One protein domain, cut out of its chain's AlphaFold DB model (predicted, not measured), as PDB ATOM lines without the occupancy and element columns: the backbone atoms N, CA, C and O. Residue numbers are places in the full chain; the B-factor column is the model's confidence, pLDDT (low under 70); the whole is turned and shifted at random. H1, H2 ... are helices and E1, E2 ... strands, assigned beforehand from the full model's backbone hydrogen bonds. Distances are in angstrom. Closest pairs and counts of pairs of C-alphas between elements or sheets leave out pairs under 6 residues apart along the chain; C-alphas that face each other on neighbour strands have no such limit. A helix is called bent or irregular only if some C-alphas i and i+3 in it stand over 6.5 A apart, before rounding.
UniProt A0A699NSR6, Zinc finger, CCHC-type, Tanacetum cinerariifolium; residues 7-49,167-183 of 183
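Overview. This is residues 7 to 49 and 167 to 183 of the 183 residues of the protein "Zinc finger, CCHC-type" of Tanacetum cinerariifolium (UniProt A0A699NSR6). A helical hairpin, H1 and H2, makes much of the length of a rod-like model, and at the hairpin's open end lie a tiny two-stranded sheet of E1 and E2 and a third, shorter helix, H3, which is set steeply to H1 and meets it only at Asp 7. The whole is loosely put together, with residues 19 to 25, at the turn of the hairpin, sticking out at one end. The printed part has 60 residues, with three named helices and two named strands in the order H1, H2, E1, H3, E2 along the chain. The sheet has the order E1 - E2 and is antiparallel, and the class is mostly helix. The whole is loose, with a radius of gyration of the C-alphas of 13.3 A, and the C-alphas span 44 by 18 by 18 A.

Along the chain. The printed part begins with H1, residues 7 to 18, whose first C-alpha, that of Asp 7, stands at (339.111, 396.734, 471.570). H1 is 19.8 A from first to last C-alpha, and it is irregular: C-alphas 7 and 10 are 7.5 A apart. H2, residues 24 to 38, is the longest helix, with 15 residues, and measures 21.1 A; its last C-alpha, that of Lys 38, is at (352.109, 400.842, 470.798). The strand E1 follows at residues 43 to 45 and is 7.1 A long. After the cut comes H3, residues 168 to 177, 14.2 A from first to last C-alpha. The last named element is the strand E2, residues 180 to 182, 7.0 A long, which ends at C-alpha 182 at (343.579, 407.261, 464.192).

Arrangement. H1 and H2 form a helical hairpin. They touch, and their closest C-alphas are those of Leu 15 and His 26, 6.8 A apart. Their lines stand at a shallow tilt of 27 degrees, and they run opposite ways. H1 also touches H3, with residue 7 alone; the closest C-alphas are those of Asp 7 and Ala 175, 5.5 A apart. These two helices run opposite ways at a steep tilt of 54 degrees. H2 and H3 are apart. E1 and E2 are antiparallel neighbours, with 139 degrees between their directions; the C-alphas of Tyr 43 and Ser 182 face each other at 4.2 A. Across this pair, N 44 and O 181 are within hydrogen-bond range at 2.9 A, as are N 181 and O 44 at 3.0 A. H3 is near each strand of this sheet, with 6 pairs of C-alphas within 10 A to E1 and 5 to E2, made by its residues 172 to 176. H1 is apart from E1, and apart from E2 only just, with the closest C-alphas at 8.4 A. H2 and E2 are apart. In H2 and H3 every O i to N i+4 pair is within hydrogen-bond range; in H1 it is 5 of 8.

Size, cuts and confidence. The two C-alphas farthest apart are those of Asn 21 and Gly 49, at 44.6 A. The first and last printed C-alphas, those of Asp 7 and Thr 183, are 16.1 A apart, and Thr 183 is the chain's last residue. Residues 50 to 166 are cut out, and C-alphas 49 and 167 are 29.6 A apart across the cut. The link from E1 to H3 is the link across the cut. Of the links that are printed whole, H1 to H2, H2 to E1 and H3 to E2 are tight, and no link is long. The mean pLDDT of the printed part is 79.4; residues 47 to 49 and residue 183 are under 70.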
ATOM      1  N   ASP A   7     338.377 397.646 472.450       77.19
ATOM      2  CA  ASP A   7     339.111 396.734 471.570       77.19
ATOM      3  C   ASP A   7     340.088 395.784 472.288       77.19
ATOM      4  O   ASP A   7     340.362 394.693 471.788       77.19
ATOM      5  N   ILE A   8     340.582 396.152 473.478       82.62
ATOM      6  CA  ILE A   8     341.466 395.300 474.300       82.62
ATOM      7  C   ILE A   8     340.813 394.806 475.594       82.62
ATOM      8  O   ILE A   8     341.426 394.027 476.330       82.62
ATOM      9  N   ALA A   9     339.587 395.246 475.889       82.06
ATOM     10  CA  ALA A   9     338.928 395.000 477.169       82.06
ATOM     11  C   ALA A   9     338.816 393.500 477.487       82.06
ATOM     12  O   ALA A   9     339.092 393.089 478.616       82.06
ATOM     13  N   PHE A  10     338.501 392.672 476.487       79.31
ATOM     14  CA  PHE A  10     338.445 391.218 476.643       79.31
ATOM     15  C   PHE A  10     339.813 390.612 476.986       79.31
ATOM     16  O   PHE A  10     339.930 389.822 477.924       79.31
ATOM     17  N   ALA A  11     340.864 390.996 476.255       82.06
ATOM     18  CA  ALA A  11     342.212 390.472 476.464       82.06
ATOM     19  C   ALA A  11     342.743 390.837 477.860       82.06
ATOM     20  O   ALA A  11     343.218 389.967 478.591       82.06
ATOM     21  N   VAL A  12     342.588 392.103 478.261       84.94
ATOM     22  CA  VAL A  12     342.984 392.586 479.591       84.94
ATOM     23  C   VAL A  12     342.148 391.921 480.685       84.94
ATOM     24  O   VAL A  12     342.704 391.460 481.679       84.94
ATOM     25  N   GLY A  13     340.831 391.803 480.493       83.88
ATOM     26  CA  GLY A  13     339.929 391.154 481.446       83.88
ATOM     27  C   GLY A  13     340.180 389.653 481.613       83.88
ATOM     28  O   GLY A  13     339.927 389.099 482.682       83.88
ATOM     29  N   LYS A  14     340.699 388.974 480.584       84.62
ATOM     30  CA  LYS A  14     341.123 387.574 480.684       84.62
ATOM     31  C   LYS A  14     342.470 387.448 481.394       84.62
ATOM     32  O   LYS A  14     342.610 386.587 482.257       84.62
ATOM     33  N   LEU A  15     343.437 388.308 481.068       84.19
ATOM     34  CA  LEU A  15     344.766 388.309 481.690       84.19
ATOM     35  C   LEU A  15     344.719 388.696 483.174       84.19
ATOM     36  O   LEU A  15     345.463 388.129 483.970       84.19
ATOM     37  N   SER A  16     343.806 389.589 483.569       84.88
ATOM     38  CA  SER A  16     343.654 390.015 484.965       84.88
ATOM     39  C   SER A  16     343.264 388.877 485.914       84.88
ATOM     40  O   SER A  16     343.536 388.961 487.108       84.88
ATOM     41  N   ARG A  17     342.683 387.785 485.400       85.25
ATOM     42  CA  ARG A  17     342.341 386.590 486.192       85.25
ATOM     43  C   ARG A  17     343.564 385.782 486.629       85.25
ATOM     44  O   ARG A  17     343.450 384.963 487.531       85.25
ATOM     45  N   TYR A  18     344.716 386.005 485.998       83.00
ATOM     46  CA  TYR A  18     345.949 385.253 486.231       83.00
ATOM     47  C   TYR A  18     347.057 386.110 486.857       83.00
ATOM     48  O   TYR A  18     348.235 385.778 486.737       83.00
ATOM     49  N   THR A  19     346.701 387.207 487.535       79.81
ATOM     50  CA  THR A  19     347.657 388.113 488.199       79.81
ATOM     51  C   THR A  19     348.455 387.436 489.311       79.81
ATOM     52  O   THR A  19     349.619 387.768 489.498       79.81
ATOM     53  N   SER A  20     347.863 386.471 490.021       78.69
ATOM     54  CA  SER A  20     348.503 385.738 491.123       78.69
ATOM     55  C   SER A  20     349.260 384.473 490.696       78.69
ATOM     56  O   SER A  20     350.079 383.976 491.462       78.69
ATOM     57  N   ASN A  21     349.009 383.941 489.493       78.19
ATOM     58  CA  ASN A  21     349.667 382.735 488.978       78.19
ATOM     59  C   ASN A  21     349.872 382.839 487.458       78.19
ATOM     60  O   ASN A  21     349.099 382.311 486.649       78.19
ATOM     61  N   HIS A  22     350.900 383.589 487.062       76.50
ATOM     62  CA  HIS A  22     351.198 383.870 485.663       76.50
ATOM     63  C   HIS A  22     352.141 382.818 485.050       76.50
ATOM     64  O   HIS A  22     353.208 382.521 485.585       76.50
ATOM     65  N   SER A  23     351.775 382.289 483.881       87.25
ATOM     66  CA  SER A  23     352.625 381.400 483.082       87.25
ATOM     67  C   SER A  23     353.377 382.184 481.997       87.25
ATOM     68  O   SER A  23     353.045 383.336 481.702       87.25
ATOM     69  N   ALA A  24     354.360 381.553 481.345       84.25
ATOM     70  CA  ALA A  24     355.062 382.144 480.199       84.25
ATOM     71  C   ALA A  24     354.104 382.551 479.059       84.25
ATOM     72  O   ALA A  24     354.314 383.567 478.397       84.25
ATOM     73  N   LEU A  25     353.001 381.813 478.884       85.19
ATOM     74  CA  LEU A  25     351.962 382.134 477.902       85.19
ATOM     75  C   LEU A  25     351.241 383.448 478.237       85.19
ATOM     76  O   LEU A  25     350.938 384.231 477.338       85.19
ATOM     77  N   HIS A  26     351.000 383.728 479.523       85.25
ATOM     78  CA  HIS A  26     350.382 384.985 479.953       85.25
ATOM     79  C   HIS A  26     351.314 386.177 479.706       85.25
ATOM     80  O   HIS A  26     350.855 387.215 479.234       85.25
ATOM     81  N   TRP A  27     352.623 386.014 479.929       83.00
ATOM     82  CA  TRP A  27     353.628 387.037 479.615       83.00
ATOM     83  C   TRP A  27     353.720 387.338 478.121       83.00
ATOM     84  O   TRP A  27     353.761 388.504 477.722       83.00
ATOM     85  N   GLN A  28     353.688 386.304 477.282       85.88
ATOM     86  CA  GLN A  28     353.674 386.480 475.834       85.88
ATOM     87  C   GLN A  28     352.399 387.201 475.366       85.88
ATOM     88  O   GLN A  28     352.479 388.126 474.557       85.88
ATOM     89  N   ALA A  29     351.233 386.828 475.903       83.56
ATOM     90  CA  ALA A  29     349.966 387.494 475.605       83.56
ATOM     91  C   ALA A  29     349.968 388.968 476.050       83.56
ATOM     92  O   ALA A  29     349.528 389.839 475.300       83.56
ATOM     93  N   LEU A  30     350.529 389.271 477.224       85.75
ATOM     94  CA  LEU A  30     350.704 390.641 477.709       85.75
ATOM     95  C   LEU A  30     351.599 391.462 476.762       85.75
ATOM     96  O   LEU A  30     351.259 392.587 476.400       85.75
ATOM     97  N   GLY A  31     352.704 390.875 476.290       85.50
ATOM     98  CA  GLY A  31     353.585 391.489 475.294       85.50
ATOM     99  C   GLY A  31     352.869 391.808 473.976       85.50
ATOM    100  O   GLY A  31     353.067 392.883 473.410       85.50
ATOM    101  N   GLN A  32     351.978 390.926 473.515       84.44
ATOM    102  CA  GLN A  32     351.158 391.175 472.323       84.44
ATOM    103  C   GLN A  32     350.177 392.337 472.520       84.44
ATOM    104  O   GLN A  32     350.010 393.145 471.602       84.44
ATOM    105  N   VAL A  33     349.565 392.455 473.706       85.56
ATOM    106  CA  VAL A  33     348.688 393.586 474.054       85.56
ATOM    107  C   VAL A  33     349.476 394.896 474.045       85.56
ATOM    108  O   VAL A  33     349.037 395.859 473.420       85.56
ATOM    109  N   PHE A  34     350.670 394.936 474.644       86.31
ATOM    110  CA  PHE A  34     351.517 396.134 474.617       86.31
ATOM    111  C   PHE A  34     351.987 396.505 473.210       86.31
ATOM    112  O   PHE A  34     351.981 397.682 472.851       86.31
ATOM    113  N   GLN A  35     352.355 395.525 472.383       87.19
ATOM    114  CA  GLN A  35     352.740 395.784 470.996       87.19
ATOM    115  C   GLN A  35     351.571 396.355 470.181       87.19
ATOM    116  O   GLN A  35     351.769 397.260 469.371       87.19
ATOM    117  N   TYR A  36     350.355 395.853 470.412       84.56
ATOM    118  CA  TYR A  36     349.146 396.380 469.791       84.56
ATOM    119  C   TYR A  36     348.840 397.810 470.253       84.56
ATOM    120  O   TYR A  36     348.596 398.674 469.415       84.56
ATOM    121  N   LEU A  37     348.935 398.085 471.559       84.69
ATOM    122  CA  LEU A  37     348.779 399.432 472.120       84.69
ATOM    123  C   LEU A  37     349.794 400.418 471.537       84.69
ATOM    124  O   LEU A  37     349.416 401.513 471.137       84.69
ATOM    125  N   LYS A  38     351.063 400.015 471.414       86.62
ATOM    126  CA  LYS A  38     352.109 400.842 470.798       86.62
ATOM    127  C   LYS A  38     351.793 401.190 469.339       86.62
ATOM    128  O   LYS A  38     352.088 402.296 468.909       86.62
ATOM    129  N   GLY A  39     351.209 400.257 468.587       83.94
ATOM    130  CA  GLY A  39     350.804 400.471 467.193       83.94
ATOM    131  C   GLY A  39     349.445 401.153 467.010       83.94
ATOM    132  O   GLY A  39     349.044 401.368 465.875       83.94
ATOM    133  N   THR A  40     348.727 401.439 468.099       84.12
ATOM    134  CA  THR A  40     347.406 402.096 468.104       84.12
ATOM    135  C   THR A  40     347.366 403.210 469.152       84.12
ATOM    136  O   THR A  40     346.351 403.425 469.816       84.12
ATOM    137  N   ILE A  41     348.508 403.863 469.374       84.25
ATOM    138  CA  ILE A  41     348.662 404.905 470.397       84.25
ATOM    139  C   ILE A  41     347.917 406.187 470.015       84.25
ATOM    140  O   ILE A  41     347.414 406.898 470.874       84.25
ATOM    141  N   ASP A  42     347.822 406.423 468.715       85.12
ATOM    142  CA  ASP A  42     347.111 407.492 468.033       85.12
ATOM    143  C   ASP A  42     345.625 407.171 467.828       85.12
ATOM    144  O   ASP A  42     344.911 407.958 467.234       85.12
ATOM    145  N   TYR A  43     345.127 406.015 468.278       82.25
ATOM    146  CA  TYR A  43     343.720 405.668 468.091       82.25
ATOM    147  C   TYR A  43     342.878 406.205 469.252       82.25
ATOM    148  O   TYR A  43     343.117 405.868 470.415       82.25
ATOM    149  N   GLY A  44     341.833 406.964 468.930       80.44
ATOM    150  CA  GLY A  44     340.852 407.494 469.875       80.44
ATOM    151  C   GLY A  44     339.416 407.132 469.493       80.44
ATOM    152  O   GLY A  44     339.110 406.892 468.324       80.44
ATOM    153  N   LEU A  45     338.521 407.095 470.486       78.06
ATOM    154  CA  LEU A  45     337.078 407.002 470.248       78.06
ATOM    155  C   LEU A  45     336.574 408.344 469.712       78.06
ATOM    156  O   LEU A  45     336.547 409.341 470.433       78.06
ATOM    157  N   THR A  46     336.160 408.364 468.450       71.88
ATOM    158  CA  THR A  46     335.546 409.546 467.842       71.88
ATOM    159  C   THR A  46     334.030 409.408 467.867       71.88
ATOM    160  O   THR A  46     333.472 408.583 467.143       71.88
ATOM    161  N   TYR A  47     333.357 410.237 468.665       64.25
ATOM    162  CA  TYR A  47     331.902 410.384 468.619       64.25
ATOM    163  C   TYR A  47     331.550 411.381 467.512       64.25
ATOM    164  O   TYR A  47     331.654 412.591 467.701       64.25
ATOM    165  N   SER A  48     331.194 410.884 466.328       60.84
ATOM    166  CA  SER A  48     330.785 411.726 465.199       60.84
ATOM    167  C   SER A  48     329.303 411.526 464.889       60.84
ATOM    168  O   SER A  48     328.926 410.465 464.395       60.84
ATOM    169  N   GLY A  49     328.498 412.565 465.127       56.62
ATOM    170  CA  GLY A  49     327.074 412.613 464.785       56.62
ATOM    171  C   GLY A  49     326.129 412.160 465.903       56.62
ATOM    172  O   GLY A  49     326.504 411.398 466.790       56.62
ATOM    173  N   ALA A 167     341.118 386.964 465.751       73.06
ATOM    174  CA  ALA A 167     342.342 387.239 465.001       73.06
ATOM    175  C   ALA A 167     342.599 388.755 464.879       73.06
ATOM    176  O   ALA A 167     341.658 389.547 464.779       73.06
ATOM    177  N   ARG A 168     343.877 389.158 464.831       71.50
ATOM    178  CA  ARG A 168     344.315 390.569 464.853       71.50
ATOM    179  C   ARG A 168     343.613 391.445 463.801       71.50
ATOM    180  O   ARG A 168     343.211 392.563 464.116       71.50
ATOM    181  N   ASP A 169     343.419 390.938 462.585       73.62
ATOM    182  CA  ASP A 169     342.771 391.697 461.505       73.62
ATOM    183  C   ASP A 169     341.293 391.979 461.779       73.62
ATOM    184  O   ASP A 169     340.798 393.066 461.474       73.62
ATOM    185  N   LEU A 170     340.593 391.019 462.392       71.50
ATOM    186  CA  LEU A 170     339.207 391.197 462.815       71.50
ATOM    187  C   LEU A 170     339.134 392.205 463.961       71.50
ATOM    188  O   LEU A 170     338.286 393.090 463.923       71.50
ATOM    189  N   VAL A 171     340.047 392.120 464.940       72.25
ATOM    190  CA  VAL A 171     340.125 393.081 466.059       72.25
ATOM    191  C   VAL A 171     340.267 394.506 465.538       72.25
ATOM    192  O   VAL A 171     339.546 395.394 465.984       72.25
ATOM    193  N   ARG A 172     341.112 394.726 464.526       74.56
ATOM    194  CA  ARG A 172     341.265 396.049 463.911       74.56
ATOM    195  C   ARG A 172     340.003 396.511 463.178       74.56
ATOM    196  O   ARG A 172     339.610 397.662 463.335       74.56
ATOM    197  N   LYS A 173     339.361 395.636 462.394       75.88
ATOM    198  CA  LYS A 173     338.122 395.974 461.669       75.88
ATOM    199  C   LYS A 173     336.991 396.363 462.617       75.88
ATOM    200  O   LYS A 173     336.302 397.344 462.361       75.88
ATOM    201  N   ALA A 174     336.826 395.642 463.717       71.50
ATOM    202  CA  ALA A 174     335.792 395.974 464.684       71.50
ATOM    203  C   ALA A 174     336.141 397.149 465.584       71.50
ATOM    204  O   ALA A 174     335.237 397.892 465.933       71.50
ATOM    205  N   ALA A 175     337.416 397.376 465.916       74.81
ATOM    206  CA  ALA A 175     337.823 398.611 466.585       74.81
ATOM    207  C   ALA A 175     337.382 399.832 465.762       74.81
ATOM    208  O   ALA A 175     336.736 400.732 466.295       74.81
ATOM    209  N   ILE A 176     337.618 399.802 464.445       77.38
ATOM    210  CA  ILE A 176     337.138 400.836 463.516       77.38
ATOM    211  C   ILE A 176     335.604 400.903 463.501       77.38
ATOM    212  O   ILE A 176     335.044 401.995 463.567       77.38
ATOM    213  N   GLY A 177     334.918 399.755 463.460       72.94
ATOM    214  CA  GLY A 177     333.452 399.685 463.514       72.94
ATOM    215  C   GLY A 177     332.840 400.229 464.812       72.94
ATOM    216  O   GLY A 177     331.763 400.808 464.776       72.94
ATOM    217  N   MET A 178     333.546 400.113 465.941       72.75
ATOM    218  CA  MET A 178     333.174 400.707 467.234       72.75
ATOM    219  C   MET A 178     333.533 402.199 467.338       72.75
ATOM    220  O   MET A 178     333.282 402.818 468.369       72.75
ATOM    221  N   GLY A 179     334.135 402.785 466.299       75.19
ATOM    222  CA  GLY A 179     334.492 404.200 466.266       75.19
ATOM    223  C   GLY A 179     335.895 404.534 466.777       75.19
ATOM    224  O   GLY A 179     336.176 405.720 466.956       75.19
ATOM    225  N   LEU A 180     336.790 403.552 466.980       80.19
ATOM    226  CA  LEU A 180     338.218 403.849 467.145       80.19
ATOM    227  C   LEU A 180     338.817 404.267 465.800       80.19
ATOM    228  O   LEU A 180     338.899 403.467 464.863       80.19
ATOM    229  N   LYS A 181     339.296 405.503 465.728       79.50
ATOM    230  CA  LYS A 181     339.986 406.051 464.558       79.50
ATOM    231  C   LYS A 181     341.336 406.621 464.973       79.50
ATOM    232  O   LYS A 181     341.476 407.098 466.093       79.50
ATOM    233  N   SER A 182     342.306 406.545 464.065       77.25
ATOM    234  CA  SER A 182     343.579 407.261 464.192       77.25
ATOM    235  C   SER A 182     343.283 408.767 464.182       77.25
ATOM    236  O   SER A 182     342.562 409.236 463.294       77.25
ATOM    237  N   THR A 183     343.726 409.467 465.223       65.56
ATOM    238  CA  THR A 183     343.573 410.911 465.456       65.56
ATOM    239  C   THR A 183     344.843 411.659 465.115       65.56
ATOM    240  O   THR A 183     345.922 411.158 465.505       65.56
TER     241      THR A 183